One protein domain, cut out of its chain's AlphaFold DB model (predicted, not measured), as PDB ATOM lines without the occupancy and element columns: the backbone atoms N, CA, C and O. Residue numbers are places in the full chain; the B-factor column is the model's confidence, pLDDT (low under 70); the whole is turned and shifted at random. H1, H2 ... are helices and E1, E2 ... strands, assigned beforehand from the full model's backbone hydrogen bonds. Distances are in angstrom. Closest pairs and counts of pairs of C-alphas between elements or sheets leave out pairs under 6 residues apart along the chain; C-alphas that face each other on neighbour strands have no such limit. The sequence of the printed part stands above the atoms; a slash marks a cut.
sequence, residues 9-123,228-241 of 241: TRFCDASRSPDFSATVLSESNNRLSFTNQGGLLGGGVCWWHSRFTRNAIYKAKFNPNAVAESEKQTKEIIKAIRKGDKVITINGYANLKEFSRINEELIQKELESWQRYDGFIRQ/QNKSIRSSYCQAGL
ATOM      1  N   THR A   9     129.775  95.124  95.267       74.19
ATOM      2  CA  THR A   9     128.400  94.692  95.017       74.19
ATOM      3  C   THR A   9     127.387  95.784  95.354       74.19
ATOM      4  O   THR A   9     126.703  96.258  94.457       74.19
ATOM      5  N   ARG A  10     127.363  96.316  96.589       78.12
ATOM      6  CA  ARG A  10     126.431  97.398  96.970       78.12
ATOM      7  C   ARG A  10     126.619  98.658  96.120       78.12
ATOM      8  O   ARG A  10     125.636  99.291  95.738       78.12
ATOM      9  N   PHE A  11     127.863  99.018  95.799       85.75
ATOM     10  CA  PHE A  11     128.153 100.138  94.903       85.75
ATOM     11  C   PHE A  11     127.610  99.896  93.493       85.75
ATOM     12  O   PHE A  11     126.997 100.790  92.917       85.75
ATOM     13  N   CYS A  12     127.771  98.708  92.927       86.69
ATOM     14  CA  CYS A  12     127.301  98.427  91.576       86.69
ATOM     15  C   CYS A  12     125.787  98.191  91.491       86.69
ATOM     16  O   CYS A  12     125.142  98.676  90.555       86.69
ATOM     17  N   ASP A  13     125.196  97.563  92.502       83.56
ATOM     18  CA  ASP A  13     123.767  97.254  92.549       83.56
ATOM     19  C   ASP A  13     122.917  98.491  92.817       83.56
ATOM     20  O   ASP A  13     121.880  98.671  92.181       83.56
ATOM     21  N   ALA A  14     123.387  99.414  93.666       78.62
ATOM     22  CA  ALA A  14     122.656 100.648  93.943       78.62
ATOM     23  C   ALA A  14     122.353 101.445  92.661       78.62
ATOM     24  O   ALA A  14     121.269 102.002  92.537       78.62
ATOM     25  N   SER A  15     123.261 101.462  91.677       73.12
ATOM     26  CA  SER A  15     123.042 102.157  90.394       73.12
ATOM     27  C   SER A  15     122.081 101.460  89.441       73.12
ATOM     28  O   SER A  15     121.646 102.085  88.475       73.12
ATOM     29  N   ARG A  16     121.793 100.176  89.667       79.44
ATOM     30  CA  ARG A  16     120.837  99.403  88.867       79.44
ATOM     31  C   ARG A  16     119.408  99.573  89.377       79.44
ATOM     32  O   ARG A  16     118.475  99.231  88.661       79.44
ATOM     33  N   SER A  17     119.241 100.113  90.588       81.50
ATOM     34  CA  SER A  17     117.925 100.401  91.146       81.50
ATOM     35  C   SER A  17     117.215 101.494  90.334       81.50
ATOM     36  O   SER A  17     117.798 102.567  90.138       81.50
ATOM     37  N   PRO A  18     115.957 101.273  89.907       80.19
ATOM     38  CA  PRO A  18     115.163 102.288  89.215       80.19
ATOM     39  C   PRO A  18     114.892 103.527  90.085       80.19
ATOM     40  O   PRO A  18     114.647 104.604  89.549       80.19
ATOM     41  N   ASP A  19     115.006 103.398  91.412       84.25
ATOM     42  CA  ASP A  19     114.810 104.483  92.380       84.25
ATOM     43  C   ASP A  19     116.130 105.044  92.928       84.25
ATOM     44  O   ASP A  19     116.152 105.732  93.957       84.25
ATOM     45  N   PHE A  20     117.258 104.767  92.264       86.94
ATOM     46  CA  PHE A  20     118.575 105.218  92.711       86.94
ATOM     47  C   PHE A  20     118.608 106.724  92.996       86.94
ATOM     48  O   PHE A  20     119.055 107.139  94.066       86.94
ATOM     49  N   SER A  21     118.116 107.553  92.067       86.00
ATOM     50  CA  SER A  21     118.164 109.011  92.229       86.00
ATOM     51  C   SER A  21     117.323 109.491  93.411       86.00
ATOM     52  O   SER A  21     117.766 110.385  94.134       86.00
ATOM     53  N   ALA A  22     116.161 108.870  93.643       86.94
ATOM     54  CA  ALA A  22     115.216 109.253  94.689       86.94
ATOM     55  C   ALA A  22     115.699 108.862  96.096       86.94
ATOM     56  O   ALA A  22     115.479 109.591  97.070       86.94
ATOM     57  N   THR A  23     116.391 107.728  96.203       86.88
ATOM     58  CA  THR A  23     116.797 107.135  97.483       86.88
ATOM     59  C   THR A  23     118.174 107.606  97.934       86.88
ATOM     60  O   THR A  23     118.329 108.007  99.091       86.88
ATOM     61  N   VAL A  24     119.161 107.649  97.033       88.25
ATOM     62  CA  VAL A  24     120.575 107.760  97.426       88.25
ATOM     63  C   VAL A  24     120.875 109.019  98.234       88.25
ATOM     64  O   VAL A  24     121.540 108.948  99.258       88.25
ATOM     65  N   LEU A  25     120.334 110.169  97.840       88.00
ATOM     66  CA  LEU A  25     120.568 111.436  98.536       88.00
ATOM     67  C   LEU A  25     119.534 111.735  99.629       88.00
ATOM     68  O   LEU A  25     119.683 112.727 100.344       88.00
ATOM     69  N   SER A  26     118.512 110.892  99.802       88.06
ATOM     70  CA  SER A  26     117.596 110.990 100.944       88.06
ATOM     71  C   SER A  26     118.280 110.563 102.251       88.06
ATOM     72  O   SER A  26     118.074 111.185 103.297       88.06
ATOM     73  N   GLU A  27     119.211 109.613 102.168       89.62
ATOM     74  CA  GLU A  27     120.051 109.174 103.280       89.62
ATOM     75  C   GLU A  27     121.124 110.216 103.622       89.62
ATOM     76  O   GLU A  27     121.927 110.615 102.777       89.62
ATOM     77  N   SER A  28     121.183 110.648 104.888       91.12
ATOM     78  CA  SER A  28     122.141 111.692 105.293       91.12
ATOM     79  C   SER A  28     123.606 111.291 105.148       91.12
ATOM     80  O   SER A  28     124.450 112.158 104.946       91.12
ATOM     81  N   ASN A  29     123.898 109.991 105.193       93.19
ATOM     82  CA  ASN A  29     125.249 109.450 105.062       93.19
ATOM     83  C   ASN A  29     125.852 109.693 103.670       93.19
ATOM     84  O   ASN A  29     127.069 109.761 103.525       93.19
ATOM     85  N   ASN A  30     125.011 109.892 102.657       92.56
ATOM     86  CA  ASN A  30     125.437 110.094 101.277       92.56
ATOM     87  C   ASN A  30     125.553 111.588 100.913       92.56
ATOM     88  O   ASN A  30     125.675 111.934  99.742       92.56
ATOM     89  N   ARG A  31     125.507 112.498 101.895       93.94
ATOM     90  CA  ARG A  31     125.634 113.951 101.694       93.94
ATOM     91  C   ARG A  31     126.896 114.484 102.359       93.94
ATOM     92  O   ARG A  31     127.405 113.874 103.294       93.94
ATOM     93  N   LEU A  32     127.371 115.640 101.899       95.88
ATOM     94  CA  LEU A  32     128.406 116.378 102.620       95.88
ATOM     95  C   LEU A  32     127.887 116.771 104.016       95.88
ATOM     96  O   LEU A  32     126.721 117.126 104.194       95.88
ATOM     97  N   SER A  33     128.761 116.687 105.013       95.62
ATOM     98  CA  SER A  33     128.484 117.008 106.420       95.62
ATOM     99  C   SER A  33     128.369 118.503 106.698       95.62
ATOM    100  O   SER A  33     127.839 118.883 107.744       95.62
ATOM    101  N   PHE A  34     128.865 119.324 105.777       94.12
ATOM    102  CA  PHE A  34     128.929 120.770 105.887       94.12
ATOM    103  C   PHE A  34     128.127 121.433 104.769       94.12
ATOM    104  O   PHE A  34     128.004 120.916 103.651       94.12
ATOM    105  N   THR A  35     127.547 122.579 105.102       90.19
ATOM    106  CA  THR A  35     126.836 123.431 104.154       90.19
ATOM    107  C   THR A  35     127.828 124.264 103.366       90.19
ATOM    108  O   THR A  35     128.968 124.463 103.773       90.19
ATOM    109  N   ASN A  36     127.383 124.764 102.226       83.88
ATOM    110  CA  ASN A  36     128.149 125.712 101.447       83.88
ATOM    111  C   ASN A  36     128.625 126.912 102.298       83.88
ATOM    112  O   ASN A  36     127.831 127.522 103.011       83.88
ATOM    113  N   GLN A  37     129.908 127.254 102.175       84.19
ATOM    114  CA  GLN A  37     130.536 128.403 102.831       84.19
ATOM    115  C   GLN A  37     131.655 128.990 101.956       84.19
ATOM    116  O   GLN A  37     132.014 128.411 100.926       84.19
ATOM    117  N   GLY A  38     132.193 130.145 102.354       83.00
ATOM    118  CA  GLY A  38     133.344 130.785 101.709       83.00
ATOM    119  C   GLY A  38     133.059 131.334 100.308       83.00
ATOM    120  O   GLY A  38     132.020 131.943 100.059       83.00
ATOM    121  N   GLY A  39     134.002 131.118  99.393       72.81
ATOM    122  CA  GLY A  39     133.896 131.509  97.988       72.81
ATOM    123  C   GLY A  39     134.204 132.979  97.671       72.81
ATOM    124  O   GLY A  39     134.398 133.818  98.552       72.81
ATOM    125  N   LEU A  40     134.288 133.294  96.374       63.47
ATOM    126  CA  LEU A  40     134.591 134.641  95.878       63.47
ATOM    127  C   LEU A  40     133.558 135.656  96.394       63.47
ATOM    128  O   LEU A  40     132.357 135.469  96.202       63.47
ATOM    129  N   LEU A  41     134.043 136.726  97.037       63.03
ATOM    130  CA  LEU A  41     133.234 137.793  97.648       63.03
ATOM    131  C   LEU A  41     132.209 137.291  98.687       63.03
ATOM    132  O   LEU A  41     131.173 137.917  98.879       63.03
ATOM    133  N   GLY A  42     132.467 136.145  99.330       61.50
ATOM    134  CA  GLY A  42     131.545 135.558 100.310       61.50
ATOM    135  C   GLY A  42     130.254 134.996  99.702       61.50
ATOM    136  O   GLY A  42     129.324 134.672 100.434       61.50
ATOM    137  N   GLY A  43     130.182 134.860  98.372       67.06
ATOM    138  CA  GLY A  43     129.006 134.348  97.660       67.06
ATOM    139  C   GLY A  43     128.841 132.824  97.703       67.06
ATOM    140  O   GLY A  43     127.900 132.292  97.116       67.06
ATOM    141  N   GLY A  44     129.751 132.105  98.364       79.38
ATOM    142  CA  GLY A  44     129.744 130.651  98.438       79.38
ATOM    143  C   GLY A  44     130.299 129.952  97.197       79.38
ATOM    144  O   GLY A  44     130.645 130.549  96.178       79.38
ATOM    145  N   VAL A  45     130.346 128.629  97.293       85.31
ATOM    146  CA  VAL A  45     130.726 127.660  96.264       85.31
ATOM    147  C   VAL A  45     129.554 126.736  95.868       85.31
ATOM    148  O   VAL A  45     129.791 125.620  95.403       85.31
ATOM    149  N   CYS A  46     128.291 127.177  96.002       89.69
ATOM    150  CA  CYS A  46     127.070 126.355  95.861       89.69
ATOM    151  C   CYS A  46     127.089 125.409  94.649       89.69
ATOM    152  O   CYS A  46     126.851 124.202  94.773       89.69
ATOM    153  N   TRP A  47     127.440 125.949  93.475       90.19
ATOM    154  CA  TRP A  47     127.535 125.187  92.229       90.19
ATOM    155  C   TRP A  47     128.536 124.039  92.303       90.19
ATOM    156  O   TRP A  47     128.257 122.942  91.818       90.19
ATOM    157  N   TRP A  48     129.707 124.296  92.876       93.25
ATOM    158  CA  TRP A  48     130.777 123.316  93.002       93.25
ATOM    159  C   TRP A  48     130.477 122.317  94.111       93.25
ATOM    160  O   TRP A  48     130.707 121.132  93.907       93.25
ATOM    161  N   HIS A  49     129.868 122.753  95.214       94.56
ATOM    162  CA  HIS A  49     129.404 121.886  96.301       94.56
ATOM    163  C   HIS A  49     128.379 120.849  95.807       94.56
ATOM    164  O   HIS A  49     128.557 119.642  96.000       94.56
ATOM    165  N   SER A  50     127.372 121.291  95.044       95.06
ATOM    166  CA  SER A  50     126.374 120.397  94.434       95.06
ATOM    167  C   SER A  50     126.999 119.442  93.411       95.06
ATOM    168  O   SER A  50     126.696 118.248  93.398       95.06
ATOM    169  N   ARG A  51     127.910 119.931  92.557       95.75
ATOM    170  CA  ARG A  51     128.613 119.078  91.580       95.75
ATOM    171  C   ARG A  51     129.520 118.053  92.256       95.75
ATOM    172  O   ARG A  51     129.506 116.894  91.855       95.75
ATOM    173  N   PHE A  52     130.261 118.456  93.285       96.94
ATOM    174  CA  PHE A  52     131.125 117.572  94.063       96.94
ATOM    175  C   PHE A  52     130.312 116.466  94.731       96.94
ATOM    176  O   PHE A  52     130.630 115.292  94.562       96.94
ATOM    177  N   THR A  53     129.211 116.832  95.396       96.50
ATOM    178  CA  THR A  53     128.275 115.872  95.994       96.50
ATOM    179  C   THR A  53     127.778 114.883  94.942       96.50
ATOM    180  O   THR A  53     127.907 113.675  95.121       96.50
ATOM    181  N   ARG A  54     127.286 115.371  93.793       96.50
ATOM    182  CA  ARG A  54     126.801 114.498  92.716       96.50
ATOM    183  C   ARG A  54     127.896 113.570  92.183       96.50
ATOM    184  O   ARG A  54     127.630 112.391  91.985       96.50
ATOM    185  N   ASN A  55     129.114 114.060  91.971       97.25
ATOM    186  CA  ASN A  55     130.224 113.220  91.522       97.25
ATOM    187  C   ASN A  55     130.564 112.136  92.548       97.25
ATOM    188  O   ASN A  55     130.707 110.977  92.161       97.25
ATOM    189  N   ALA A  56     130.634 112.485  93.836       96.25
ATOM    190  CA  ALA A  56     130.899 111.533  94.910       96.25
ATOM    191  C   ALA A  56     129.856 110.405  94.931       96.25
ATOM    192  O   ALA A  56     130.231 109.237  94.943       96.25
ATOM    193  N   ILE A  57     128.565 110.728  94.803       94.00
ATOM    194  CA  ILE A  57     127.480 109.733  94.739       94.00
ATOM    195  C   ILE A  57     127.674 108.696  93.625       94.00
ATOM    196  O   ILE A  57     127.345 107.520  93.792       94.00
ATOM    197  N   TYR A  58     128.188 109.116  92.468       93.69
ATOM    198  CA  TYR A  58     128.406 108.197  91.354       93.69
ATOM    199  C   TYR A  58     129.750 107.468  91.405       93.69
ATOM    200  O   TYR A  58     129.875 106.454  90.726       93.69
ATOM    201  N   LYS A  59     130.755 107.980  92.124       93.38
ATOM    202  CA  LYS A  59     132.158 107.573  91.913       93.38
ATOM    203  C   LYS A  59     132.927 107.211  93.170       93.38
ATOM    204  O   LYS A  59     133.972 106.585  93.042       93.38
ATOM    205  N   ALA A  60     132.453 107.591  94.349       94.81
ATOM    206  CA  ALA A  60     133.115 107.261  95.600       94.81
ATOM    207  C   ALA A  60     132.609 105.917  96.132       94.81
ATOM    208  O   ALA A  60     131.418 105.738  96.386       94.81
ATOM    209  N   LYS A  61     133.540 104.986  96.325       94.25
ATOM    210  CA  LYS A  61     133.340 103.740  97.060       94.25
ATOM    211  C   LYS A  61     134.045 103.857  98.408       94.25
ATOM    212  O   LYS A  61     135.194 104.278  98.462       94.25
ATOM    213  N   PHE A  62     133.376 103.447  99.478       93.44
ATOM    214  CA  PHE A  62     133.872 103.593 100.846       93.44
ATOM    215  C   PHE A  62     134.279 102.242 101.439       93.44
ATOM    216  O   PHE A  62     133.494 101.289 101.413       93.44
ATOM    217  N   ASN A  63     135.501 102.169 101.968       94.12
ATOM    218  CA  ASN A  63     136.077 100.984 102.595       94.12
ATOM    219  C   ASN A  63     136.464 101.274 104.061       94.12
ATOM    220  O   ASN A  63     137.620 101.604 104.335       94.12
ATOM    221  N   PRO A  64     135.527 101.140 105.015       94.06
ATOM    222  CA  PRO A  64     135.756 101.527 106.408       94.06
ATOM    223  C   PRO A  64     136.774 100.651 107.150       94.06
ATOM    224  O   PRO A  64     137.296 101.073 108.172       94.06
ATOM    225  N   ASN A  65     137.063  99.444 106.654       93.81
ATOM    226  CA  ASN A  65     137.953  98.493 107.329       93.81
ATOM    227  C   ASN A  65     139.432  98.676 106.949       93.81
ATOM    228  O   ASN A  65     140.296  98.015 107.520       93.81
ATOM    229  N   ALA A  66     139.725  99.517 105.957       94.94
ATOM    230  CA  ALA A  66     141.090  99.850 105.574       94.94
ATOM    231  C   ALA A  66     141.589 101.088 106.323       94.94
ATOM    232  O   ALA A  66     140.806 101.904 106.800       94.94
ATOM    233  N   VAL A  67     142.910 101.235 106.397       96.12
ATOM    234  CA  VAL A  67     143.550 102.409 107.000       96.12
ATOM    235  C   VAL A  67     143.234 103.645 106.159       96.12
ATOM    236  O   VAL A  67     143.352 103.604 104.934       96.12
ATOM    237  N   ALA A  68     142.826 104.729 106.822       96.06
ATOM    238  CA  ALA A  68     142.547 106.002 106.168       96.06
ATOM    239  C   ALA A  68     143.777 106.530 105.419       96.06
ATOM    240  O   ALA A  68     144.921 106.339 105.838       96.06
ATOM    241  N   GLU A  69     143.534 107.212 104.304       96.25
ATOM    242  CA  GLU A  69     144.595 107.817 103.516       96.25
ATOM    243  C   GLU A  69     145.370 108.900 104.279       96.25
ATOM    244  O   GLU A  69     144.829 109.636 105.105       96.25
ATOM    245  N   SER A  70     146.654 109.058 103.938       97.69
ATOM    246  CA  SER A  70     147.423 110.234 104.359       97.69
ATOM    247  C   SER A  70     146.802 111.516 103.801       97.69
ATOM    248  O   SER A  70     146.178 111.505 102.741       97.69
ATOM    249  N   GLU A  71     147.059 112.665 104.430       97.50
ATOM    250  CA  GLU A  71     146.532 113.956 103.964       97.50
ATOM    251  C   GLU A  71     146.841 114.230 102.475       97.50
ATOM    252  O   GLU A  71     145.993 114.725 101.727       97.50
ATOM    253  N   LYS A  72     148.044 113.859 102.007       97.94
ATOM    254  CA  LYS A  72     148.443 113.988 100.596       97.94
ATOM    255  C   LYS A  72     147.552 113.145  99.681       97.94
ATOM    256  O   LYS A  72     147.084 113.643  98.662       97.94
ATOM    257  N   GLN A  73     147.315 111.888 100.041       98.00
ATOM    258  CA  GLN A  73     146.442 110.987  99.288       98.00
ATOM    259  C   GLN A  73     144.983 111.463  99.332       98.00
ATOM    260  O   GLN A  73     144.317 111.471  98.300       98.00
ATOM    261  N   THR A  74     144.518 111.967 100.476       98.31
ATOM    262  CA  THR A  74     143.187 112.567 100.625       98.31
ATOM    263  C   THR A  74     142.986 113.760  99.694       98.31
ATOM    264  O   THR A  74     141.960 113.845  99.019       98.31
ATOM    265  N   LYS A  75     143.973 114.658  99.565       98.25
ATOM    266  CA  LYS A  75     143.920 115.761  98.586       98.25
ATOM    267  C   LYS A  75     143.761 115.244  97.152       98.25
ATOM    268  O   LYS A  75     142.984 115.808  96.383       98.25
ATOM    269  N   GLU A  76     144.449 114.163  96.790       97.88
ATOM    270  CA  GLU A  76     144.317 113.552  95.462       97.88
ATOM    271  C   GLU A  76     142.958 112.866  95.255       97.88
ATOM    272  O   GLU A  76     142.373 112.989  94.179       97.88
ATOM    273  N   ILE A  77     142.397 112.235  96.291       98.06
ATOM    274  CA  ILE A  77     141.024 111.707  96.287       98.06
ATOM    275  C   ILE A  77     140.018 112.837  96.045       98.06
ATOM    276  O   ILE A  77     139.187 112.731  95.145       98.06
ATOM    277  N   ILE A  78     140.111 113.946  96.782       98.38
ATOM    278  CA  ILE A  78     139.204 115.098  96.644       98.38
ATOM    279  C   ILE A  78     139.284 115.680  95.225       98.38
ATOM    280  O   ILE A  78     138.253 115.906  94.582       98.38
ATOM    281  N   LYS A  79     140.495 115.849  94.680       97.25
ATOM    282  CA  LYS A  79     140.689 116.266  93.281       97.25
ATOM    283  C   LYS A  79     140.085 115.266  92.295       97.25
ATOM    284  O   LYS A  79     139.509 115.685  91.291       97.25
ATOM    285  N   ALA A  80     140.194 113.964  92.553       96.75
ATOM    286  CA  ALA A  80     139.598 112.936  91.705       96.75
ATOM    287  C   ALA A  80     138.058 112.973  91.743       96.75
ATOM    288  O   ALA A  80     137.432 112.880  90.688       96.75
ATOM    289  N   ILE A  81     137.436 113.221  92.908       97.12
ATOM    290  CA  ILE A  81     135.981 113.459  93.014       97.12
ATOM    291  C   ILE A  81     135.585 114.675  92.176       97.12
ATOM    292  O   ILE A  81     134.639 114.613  91.385       97.12
ATOM    293  N   ARG A  82     136.328 115.782  92.312       95.31
ATOM    294  CA  ARG A  82     136.100 116.995  91.519       95.31
ATOM    295  C   ARG A  82     136.140 116.702  90.022       95.31
ATOM    296  O   ARG A  82     135.217 117.087  89.307       95.31
ATOM    297  N   LYS A  83     137.219 116.070  89.549       93.69
ATOM    298  CA  LYS A  83     137.407 115.762  88.124       93.69
ATOM    299  C   LYS A  83     136.314 114.834  87.619       93.69
ATOM    300  O   LYS A  83     135.803 115.044  86.523       93.69
ATOM    301  N   GLY A  84     135.950 113.839  88.424       92.75
ATOM    302  CA  GLY A  84     134.987 112.828  88.039       92.75
ATOM    303  C   GLY A  84     135.437 112.115  86.762       92.75
ATOM    304  O   GLY A  84     134.678 112.044  85.804       92.75
ATOM    305  N   ASP A  85     136.647 111.584  86.718       93.38
ATOM    306  CA  ASP A  85     137.167 110.838  85.562       93.38
ATOM    307  C   ASP A  85     137.247 109.324  85.813       93.38
ATOM    308  O   ASP A  85     137.299 108.552  84.861       93.38
ATOM    309  N   LYS A  86     137.157 108.881  87.073       95.81
ATOM    310  CA  LYS A  86     137.171 107.463  87.460       95.81
ATOM    311  C   LYS A  86     136.377 107.188  88.738       95.81
ATOM    312  O   LYS A  86     136.059 108.110  89.488       95.81
ATOM    313  N   VAL A  87     136.070 105.912  88.982       96.06
ATOM    314  CA  VAL A  87     135.642 105.432  90.307       96.06
ATOM    315  C   VAL A  87     136.857 105.426  91.233       96.06
ATOM    316  O   VAL A  87     137.956 105.051  90.823       96.06
ATOM    317  N   ILE A  88     136.667 105.859  92.474       95.62
ATOM    318  CA  ILE A  88     137.712 105.933  93.493       95.62
ATOM    319  C   ILE A  88     137.279 105.182  94.745       95.62
ATOM    320  O   ILE A  88     136.108 105.207  95.124       95.62
ATOM    321  N   THR A  89     138.236 104.523  95.392       95.19
ATOM    322  CA  THR A  89     138.036 103.944  96.723       95.19
ATOM    323  C   THR A  89     138.582 104.913  97.762       95.19
ATOM    324  O   THR A  89     139.660 105.465  97.565       95.19
ATOM    325  N   ILE A  90     137.815 105.128  98.825       96.19
ATOM    326  CA  ILE A  90     138.135 105.981  99.966       96.19
ATOM    327  C   ILE A  90     138.173 105.073 101.197       96.19
ATOM    328  O   ILE A  90     137.157 104.465 101.546       96.19
ATOM    329  N   ASN A  91     139.342 104.930 101.811       96.50
ATOM    330  CA  ASN A  91     139.583 104.006 102.914       96.50
ATOM    331  C   ASN A  91     139.376 104.676 104.277       96.50
ATOM    332  O   ASN A  91     139.517 105.882 104.421       96.50
ATOM    333  N   GLY A  92     139.031 103.889 105.295       96.00
ATOM    334  CA  GLY A  92     138.897 104.361 106.679       96.00
ATOM    335  C   GLY A  92     137.648 105.194 106.965       96.00
ATOM    336  O   GLY A  92     137.495 105.694 108.074       96.00
ATOM    337  N   TYR A  93     136.736 105.319 105.998       96.00
ATOM    338  CA  TYR A  93     135.459 106.014 106.160       96.00
ATOM    339  C   TYR A  93     134.314 105.127 105.684       96.00
ATOM    340  O   TYR A  93     134.446 104.406 104.692       96.00
ATOM    341  N   ALA A  94     133.168 105.197 106.358       93.81
ATOM    342  CA  ALA A  94     131.987 104.421 105.994       93.81
ATOM    343  C   ALA A  94     131.166 105.073 104.873       93.81
ATOM    344  O   ALA A  94     130.444 104.382 104.155       93.81
ATOM    345  N   ASN A  95     131.211 106.402 104.747       94.62
ATOM    346  CA  ASN A  95     130.364 107.146 103.816       94.62
ATOM    347  C   ASN A  95     130.847 108.589 103.587       94.62
ATOM    348  O   ASN A  95     131.784 109.066 104.232       94.62
ATOM    349  N   LEU A  96     130.164 109.294 102.676       96.00
ATOM    350  CA  LEU A  96     130.510 110.659 102.285       96.00
ATOM    351  C   LEU A  96     130.421 111.638 103.454       96.00
ATOM    352  O   LEU A  96     131.308 112.474 103.586       96.00
ATOM    353  N   LYS A  97     129.398 111.518 104.308       96.44
ATOM    354  CA  LYS A  97     129.209 112.401 105.467       96.44
ATOM    355  C   LYS A  97     130.375 112.299 106.445       96.44
ATOM    356  O   LYS A  97     130.828 113.309 106.975       96.44
ATOM    357  N   GLU A  98     130.861 111.091 106.702       97.44
ATOM    358  CA  GLU A  98     132.007 110.878 107.582       97.44
ATOM    359  C   GLU A  98     133.300 111.416 106.963       97.44
ATOM    360  O   GLU A  98     133.989 112.219 107.594       97.44
ATOM    361  N   PHE A  99     133.575 111.042 105.708       98.06
ATOM    362  CA  PHE A  99     134.741 111.513 104.961       98.06
ATOM    363  C   PHE A  99     134.796 113.039 104.897       98.06
ATOM    364  O   PHE A  99     135.839 113.641 105.157       98.06
ATOM    365  N   SER A 100     133.667 113.681 104.591       97.81
ATOM    366  CA  SER A 100     133.605 115.130 104.453       97.81
ATOM    367  C   SER A 100     133.688 115.873 105.775       97.81
ATOM    368  O   SER A 100     134.081 117.030 105.770       97.81
ATOM    369  N   ARG A 101     133.312 115.238 106.889       97.44
ATOM    370  CA  ARG A 101     133.380 115.853 108.220       97.44
ATOM    371  C   ARG A 101     134.819 115.991 108.680       97.44
ATOM    372  O   ARG A 101     135.185 117.020 109.223       97.44
ATOM    373  N   ILE A 102     135.617 114.950 108.463       98.00
ATOM    374  CA  ILE A 102     137.032 114.956 108.842       98.00
ATOM    375  C   ILE A 102     137.851 115.828 107.888       98.00
ATOM    376  O   ILE A 102     138.763 116.524 108.318       98.00
ATOM    377  N   ASN A 103     137.501 115.832 106.601       98.19
ATOM    378  CA  ASN A 103     138.280 116.502 105.560       98.19
ATOM    379  C   ASN A 103     137.640 117.806 105.062       98.19
ATOM    380  O   ASN A 103     137.917 118.231 103.938       98.19
ATOM    381  N   GLU A 104     136.780 118.430 105.870       97.19
ATOM    382  CA  GLU A 104     135.991 119.608 105.489       97.19
ATOM    383  C   GLU A 104     136.869 120.721 104.915       97.19
ATOM    384  O   GLU A 104     136.624 121.186 103.803       97.19
ATOM    385  N   GLU A 105     137.947 121.086 105.615       96.19
ATOM    386  CA  GLU A 105     138.847 122.147 105.164       96.19
ATOM    387  C   GLU A 105     139.493 121.849 103.810       96.19
ATOM    388  O   GLU A 105     139.639 122.741 102.973       96.19
ATOM    389  N   LEU A 106     139.900 120.597 103.579       97.94
ATOM    390  CA  LEU A 106     140.538 120.193 102.328       97.94
ATOM    391  C   LEU A 106     139.543 120.232 101.170       97.94
ATOM    392  O   LEU A 106     139.886 120.695 100.080       97.94
ATOM    393  N   ILE A 107     138.309 119.777 101.409       97.62
ATOM    394  CA  ILE A 107     137.244 119.828 100.409       97.62
ATOM    395  C   ILE A 107     136.905 121.287 100.112       97.62
ATOM    396  O   ILE A 107     136.895 121.671  98.947       97.62
ATOM    397  N   GLN A 108     136.701 122.115 101.135       95.50
ATOM    398  CA  GLN A 108     136.389 123.535 100.981       95.50
ATOM    399  C   GLN A 108     137.478 124.271 100.182       95.50
ATOM    400  O   GLN A 108     137.164 124.945  99.201       95.50
ATOM    401  N   LYS A 109     138.760 124.071 100.523       94.81
ATOM    402  CA  LYS A 109     139.901 124.636  99.779       94.81
ATOM    403  C   LYS A 109     139.880 124.224  98.302       94.81
ATOM    404  O   LYS A 109     140.146 125.056  97.429       94.81
ATOM    405  N   GLU A 110     139.537 122.971  97.996       96.06
ATOM    406  CA  GLU A 110     139.407 122.507  96.609       96.06
ATOM    407  C   GLU A 110     138.188 123.116  95.901       96.06
ATOM    408  O   GLU A 110     138.300 123.496  94.737       96.06
ATOM    409  N   LEU A 111     137.036 123.249  96.570       94.38
ATOM    410  CA  LEU A 111     135.843 123.878  95.990       94.38
ATOM    411  C   LEU A 111     136.099 125.348  95.636       94.38
ATOM    412  O   LEU A 111     135.714 125.794  94.557       94.38
ATOM    413  N   GLU A 112     136.799 126.085  96.495       92.06
ATOM    414  CA  GLU A 112     137.196 127.473  96.235       92.06
ATOM    415  C   GLU A 112     138.238 127.578  95.123       92.06
ATOM    416  O   GLU A 112     138.149 128.449  94.257       92.06
ATOM    417  N   SER A 113     139.218 126.669  95.103       91.81
ATOM    418  CA  SER A 113     140.182 126.567  94.005       91.81
ATOM    419  C   SER A 113     139.472 126.301  92.675       91.81
ATOM    420  O   SER A 113     139.731 126.967  91.668       91.81
ATOM    421  N   TRP A 114     138.500 125.387  92.684       91.19
ATOM    422  CA  TRP A 114     137.679 125.070  91.526       91.19
ATOM    423  C   TRP A 114     136.832 126.266  91.086       91.19
ATOM    424  O   TRP A 114     136.772 126.559  89.889       91.19
ATOM    425  N   GLN A 115     136.241 126.998  92.030       88.75
ATOM    426  CA  GLN A 115     135.524 128.234  91.745       88.75
ATOM    427  C   GLN A 115     136.417 129.283  91.097       88.75
ATOM    428  O   GLN A 115     136.015 129.858  90.089       88.75
ATOM    429  N   ARG A 116     137.618 129.525  91.630       84.06
ATOM    430  CA  ARG A 116     138.564 130.484  91.042       84.06
ATOM    431  C   ARG A 116     138.907 130.101  89.608       84.06
ATOM    432  O   ARG A 116     138.827 130.948  88.726       84.06
ATOM    433  N   TYR A 117     139.189 128.825  89.356       83.00
ATOM    434  CA  TYR A 117     139.484 128.332  88.012       83.00
ATOM    435  C   TYR A 117     138.290 128.493  87.050       83.00
ATOM    436  O   TYR A 117     138.422 129.103  85.993       83.00
ATOM    437  N   ASP A 118     137.099 127.995  87.403       78.44
ATOM    438  CA  ASP A 118     135.911 128.098  86.536       78.44
ATOM    439  C   ASP A 118     135.411 129.559  86.397       78.44
ATOM    440  O   ASP A 118     134.862 129.937  85.360       78.44
ATOM    441  N   GLY A 119     135.589 130.387  87.429       65.75
ATOM    442  CA  GLY A 119     135.164 131.784  87.485       65.75
ATOM    443  C   GLY A 119     136.064 132.719  86.679       65.75
ATOM    444  O   GLY A 119     135.568 133.420  85.799       65.75
ATOM    445  N   PHE A 120     137.376 132.699  86.927       58.31
ATOM    446  CA  PHE A 120     138.322 133.583  86.239       58.31
ATOM    447  C   PHE A 120     138.640 133.121  84.815       58.31
ATOM    448  O   PHE A 120     138.753 133.952  83.923       58.31
ATOM    449  N   ILE A 121     138.755 131.810  84.576       54.78
ATOM    450  CA  ILE A 121     139.269 131.297  83.293       54.78
ATOM    451  C   ILE A 121     138.132 130.915  82.340       54.78
ATOM    452  O   ILE A 121     138.262 131.063  81.130       54.78
ATOM    453  N   ARG A 122     136.991 130.441  82.861       56.66
ATOM    454  CA  ARG A 122     135.854 129.983  82.035       56.66
ATOM    455  C   ARG A 122     134.629 130.893  82.088       56.66
ATOM    456  O   ARG A 122     133.585 130.499  81.566       56.66
ATOM    457  N   GLN A 123     134.739 132.050  82.750       59.78
ATOM    458  CA  GLN A 123     133.683 133.065  82.882       59.78
ATOM    459  C   GLN A 123     132.313 132.472  83.271       59.78
ATOM    460  O   GLN A 123     131.260 132.959  82.862       59.78
ATOM    461  N   GLN A 228     128.417 111.047  81.649       95.56
ATOM    462  CA  GLN A 228     129.769 110.542  81.879       95.56
ATOM    463  C   GLN A 228     129.909 109.885  83.261       95.56
ATOM    464  O   GLN A 228     130.537 108.835  83.381       95.56
ATOM    465  N   ASN A 229     129.296 110.455  84.307       94.56
ATOM    466  CA  ASN A 229     129.263 109.849  85.640       94.56
ATOM    467  C   ASN A 229     128.661 108.438  85.612       94.56
ATOM    468  O   ASN A 229     129.270 107.512  86.146       94.56
ATOM    469  N   LYS A 230     127.505 108.275  84.957       92.94
ATOM    470  CA  LYS A 230     126.840 106.974  84.801       92.94
ATOM    471  C   LYS A 230     127.682 106.008  83.974       92.94
ATOM    472  O   LYS A 230     127.851 104.866  84.385       92.94
ATOM    473  N   SER A 231     128.254 106.475  82.863       94.25
ATOM    474  CA  SER A 231     129.096 105.651  81.989       94.25
ATOM    475  C   SER A 231     130.312 105.097  82.729       94.25
ATOM    476  O   SER A 231     130.526 103.893  82.711       94.25
ATOM    477  N   ILE A 232     131.071 105.947  83.430       94.88
ATOM    478  CA  ILE A 232     132.267 105.529  84.183       94.88
ATOM    479  C   ILE A 232     131.911 104.487  85.247       94.88
ATOM    480  O   ILE A 232     132.599 103.475  85.373       94.88
ATOM    481  N   ARG A 233     130.829 104.716  86.004       92.56
ATOM    482  CA  ARG A 233     130.359 103.754  87.007       92.56
ATOM    483  C   ARG A 233     129.949 102.433  86.361       92.56
ATOM    484  O   ARG A 233     130.338 101.383  86.856       92.56
ATOM    485  N   SER A 234     129.201 102.487  85.259       92.25
ATOM    486  CA  SER A 234     128.765 101.296  84.524       92.25
ATOM    487  C   SER A 234     129.956 100.474  84.039       92.25
ATOM    488  O   SER A 234     130.003  99.279  84.308       92.25
ATOM    489  N   SER A 235     130.942 101.109  83.398       92.75
ATOM    490  CA  SER A 235     132.152 100.433  82.919       92.75
ATOM    491  C   SER A 235     132.943  99.799  84.063       92.75
ATOM    492  O   SER A 235     133.353  98.648  83.952       92.75
ATOM    493  N   TYR A 236     133.102 100.503  85.190       93.12
ATOM    494  CA  TYR A 236     133.742  99.943  86.385       93.12
ATOM    495  C   TYR A 236     133.006  98.698  86.900       93.12
ATOM    496  O   TYR A 236     133.628  97.686  87.205       93.12
ATOM    497  N   CYS A 237     131.677  98.760  86.964       90.69
ATOM    498  CA  CYS A 237     130.849  97.665  87.456       90.69
ATOM    499  C   CYS A 237     130.732  96.480  86.494       90.69
ATOM    500  O   CYS A 237     130.374  95.397  86.936       90.69
ATOM    501  N   GLN A 238     131.001  96.675  85.203       88.06
ATOM    502  CA  GLN A 238     131.088  95.593  84.221       88.06
ATOM    503  C   GLN A 238     132.465  94.929  84.229       88.06
ATOM    504  O   GLN A 238     132.536  93.721  84.099       88.06
ATOM    505  N   ALA A 239     133.543  95.699  84.402       79.50
ATOM    506  CA  ALA A 239     134.910  95.171  84.421       79.50
ATOM    507  C   ALA A 239     135.276  94.426  85.721       79.50
ATOM    508  O   ALA A 239     136.283  93.726  85.760       79.50
ATOM    509  N   GLY A 240     134.514  94.639  86.798       62.88
ATOM    510  CA  GLY A 240     134.678  93.950  88.082       62.88
ATOM    511  C   GLY A 240     133.756  92.742  88.286       62.88
ATOM    512  O   GLY A 240     133.725  92.219  89.401       62.88
ATOM    513  N   LEU A 241     132.983  92.366  87.261       51.78
ATOM    514  CA  LEU A 241     132.199  91.130  87.160       51.78
ATOM    515  C   LEU A 241     132.909  90.170  86.205       51.78
ATOM    516  O   LEU A 241     132.812  88.953  86.458       51.78
TER     517      LEU A 241
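This is residues 9 to 123 and 228 to 241 of the 241 residues of an uncharacterized protein of Bdellovibrionales bacterium CG11_big_fil_rev_8_21_14_0_20_38_13 (UniProt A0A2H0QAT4). H3 runs through the core; H4 and H6 meet it at large angles, H7 packs on its last residues, and the small parallel pair E1 and E2 lies past its end, with H4 packed on E2. The loop of residues 25 to 45 runs from H2 past H3 and folds back into it. The printed part has 129 residues with seven named helices and two named strands, in the order H1 H2 H3 E1 H4 E2 H5 H6 H7, and is mostly helix. It is compact, with a radius of gyration of the C-alphas of 14.8 A and spans of 46 by 31 by 26 A.

H1, residues 9 to 14, is close to but not clearly touching H2, residues 20 to 24; their closest C-alphas, of Ala 14 and Phe 20, are 6.2 A apart. H3, residues 46 to 59, is the hub, touching three helices. H4, residues 71 to 83, touches it with residues 81 to 82 alone, about perpendicular at 82 degrees; the closest C-alphas, of Phe 52 and Arg 82, are 5.6 A apart. H6, residues 104 to 121, touches H3 at a steep tilt of 65 degrees, through residues 111 to 115 alone; the closest C-alphas, of Trp 48 and Leu 111, are 5.9 A apart. H7, residues 228 to 239, touches H3 at a shallow tilt of 16 degrees, the same way, through residues 229 to 233 alone; the closest C-alphas, of Tyr 58 and Asn 229, are 6.0 A apart. E1, residues 60 to 63, and E2, residues 88 to 91, are parallel neighbours, with N 61 and O 88 within hydrogen-bond range at 2.8 A. E1, H4 and E2 form a strand-helix-strand unit, two parallel strands with a helix between, its crossover left-handed. H5, residues 96 to 102, is close to but not clearly touching H6, the closest C-alphas, of Ser 100 and Ile 107, being 7.2 A apart. In the seven named helices every O i to N i+4 pair is within hydrogen-bond range.

H1 begins at C-alpha 9 (128.400, 94.692, 95.017), and H7 ends at C-alpha 239 (134.910, 95.171, 84.421). H6 is 25.3 A long from first to last C-alpha, H3 19.9 A and H4 18.4 A.

The C-alphas farthest apart, of Leu 41 and Leu 241, are 47.8 A apart. Residues 124 to 227 are not printed; C-alphas 123 and 228 are 22.9 A apart across this cut. The link from H2 to H3, 21 residues, is long. The model's pLDDT is under 70 at residues 40 to 43, 119 to 123 and 240 to 241.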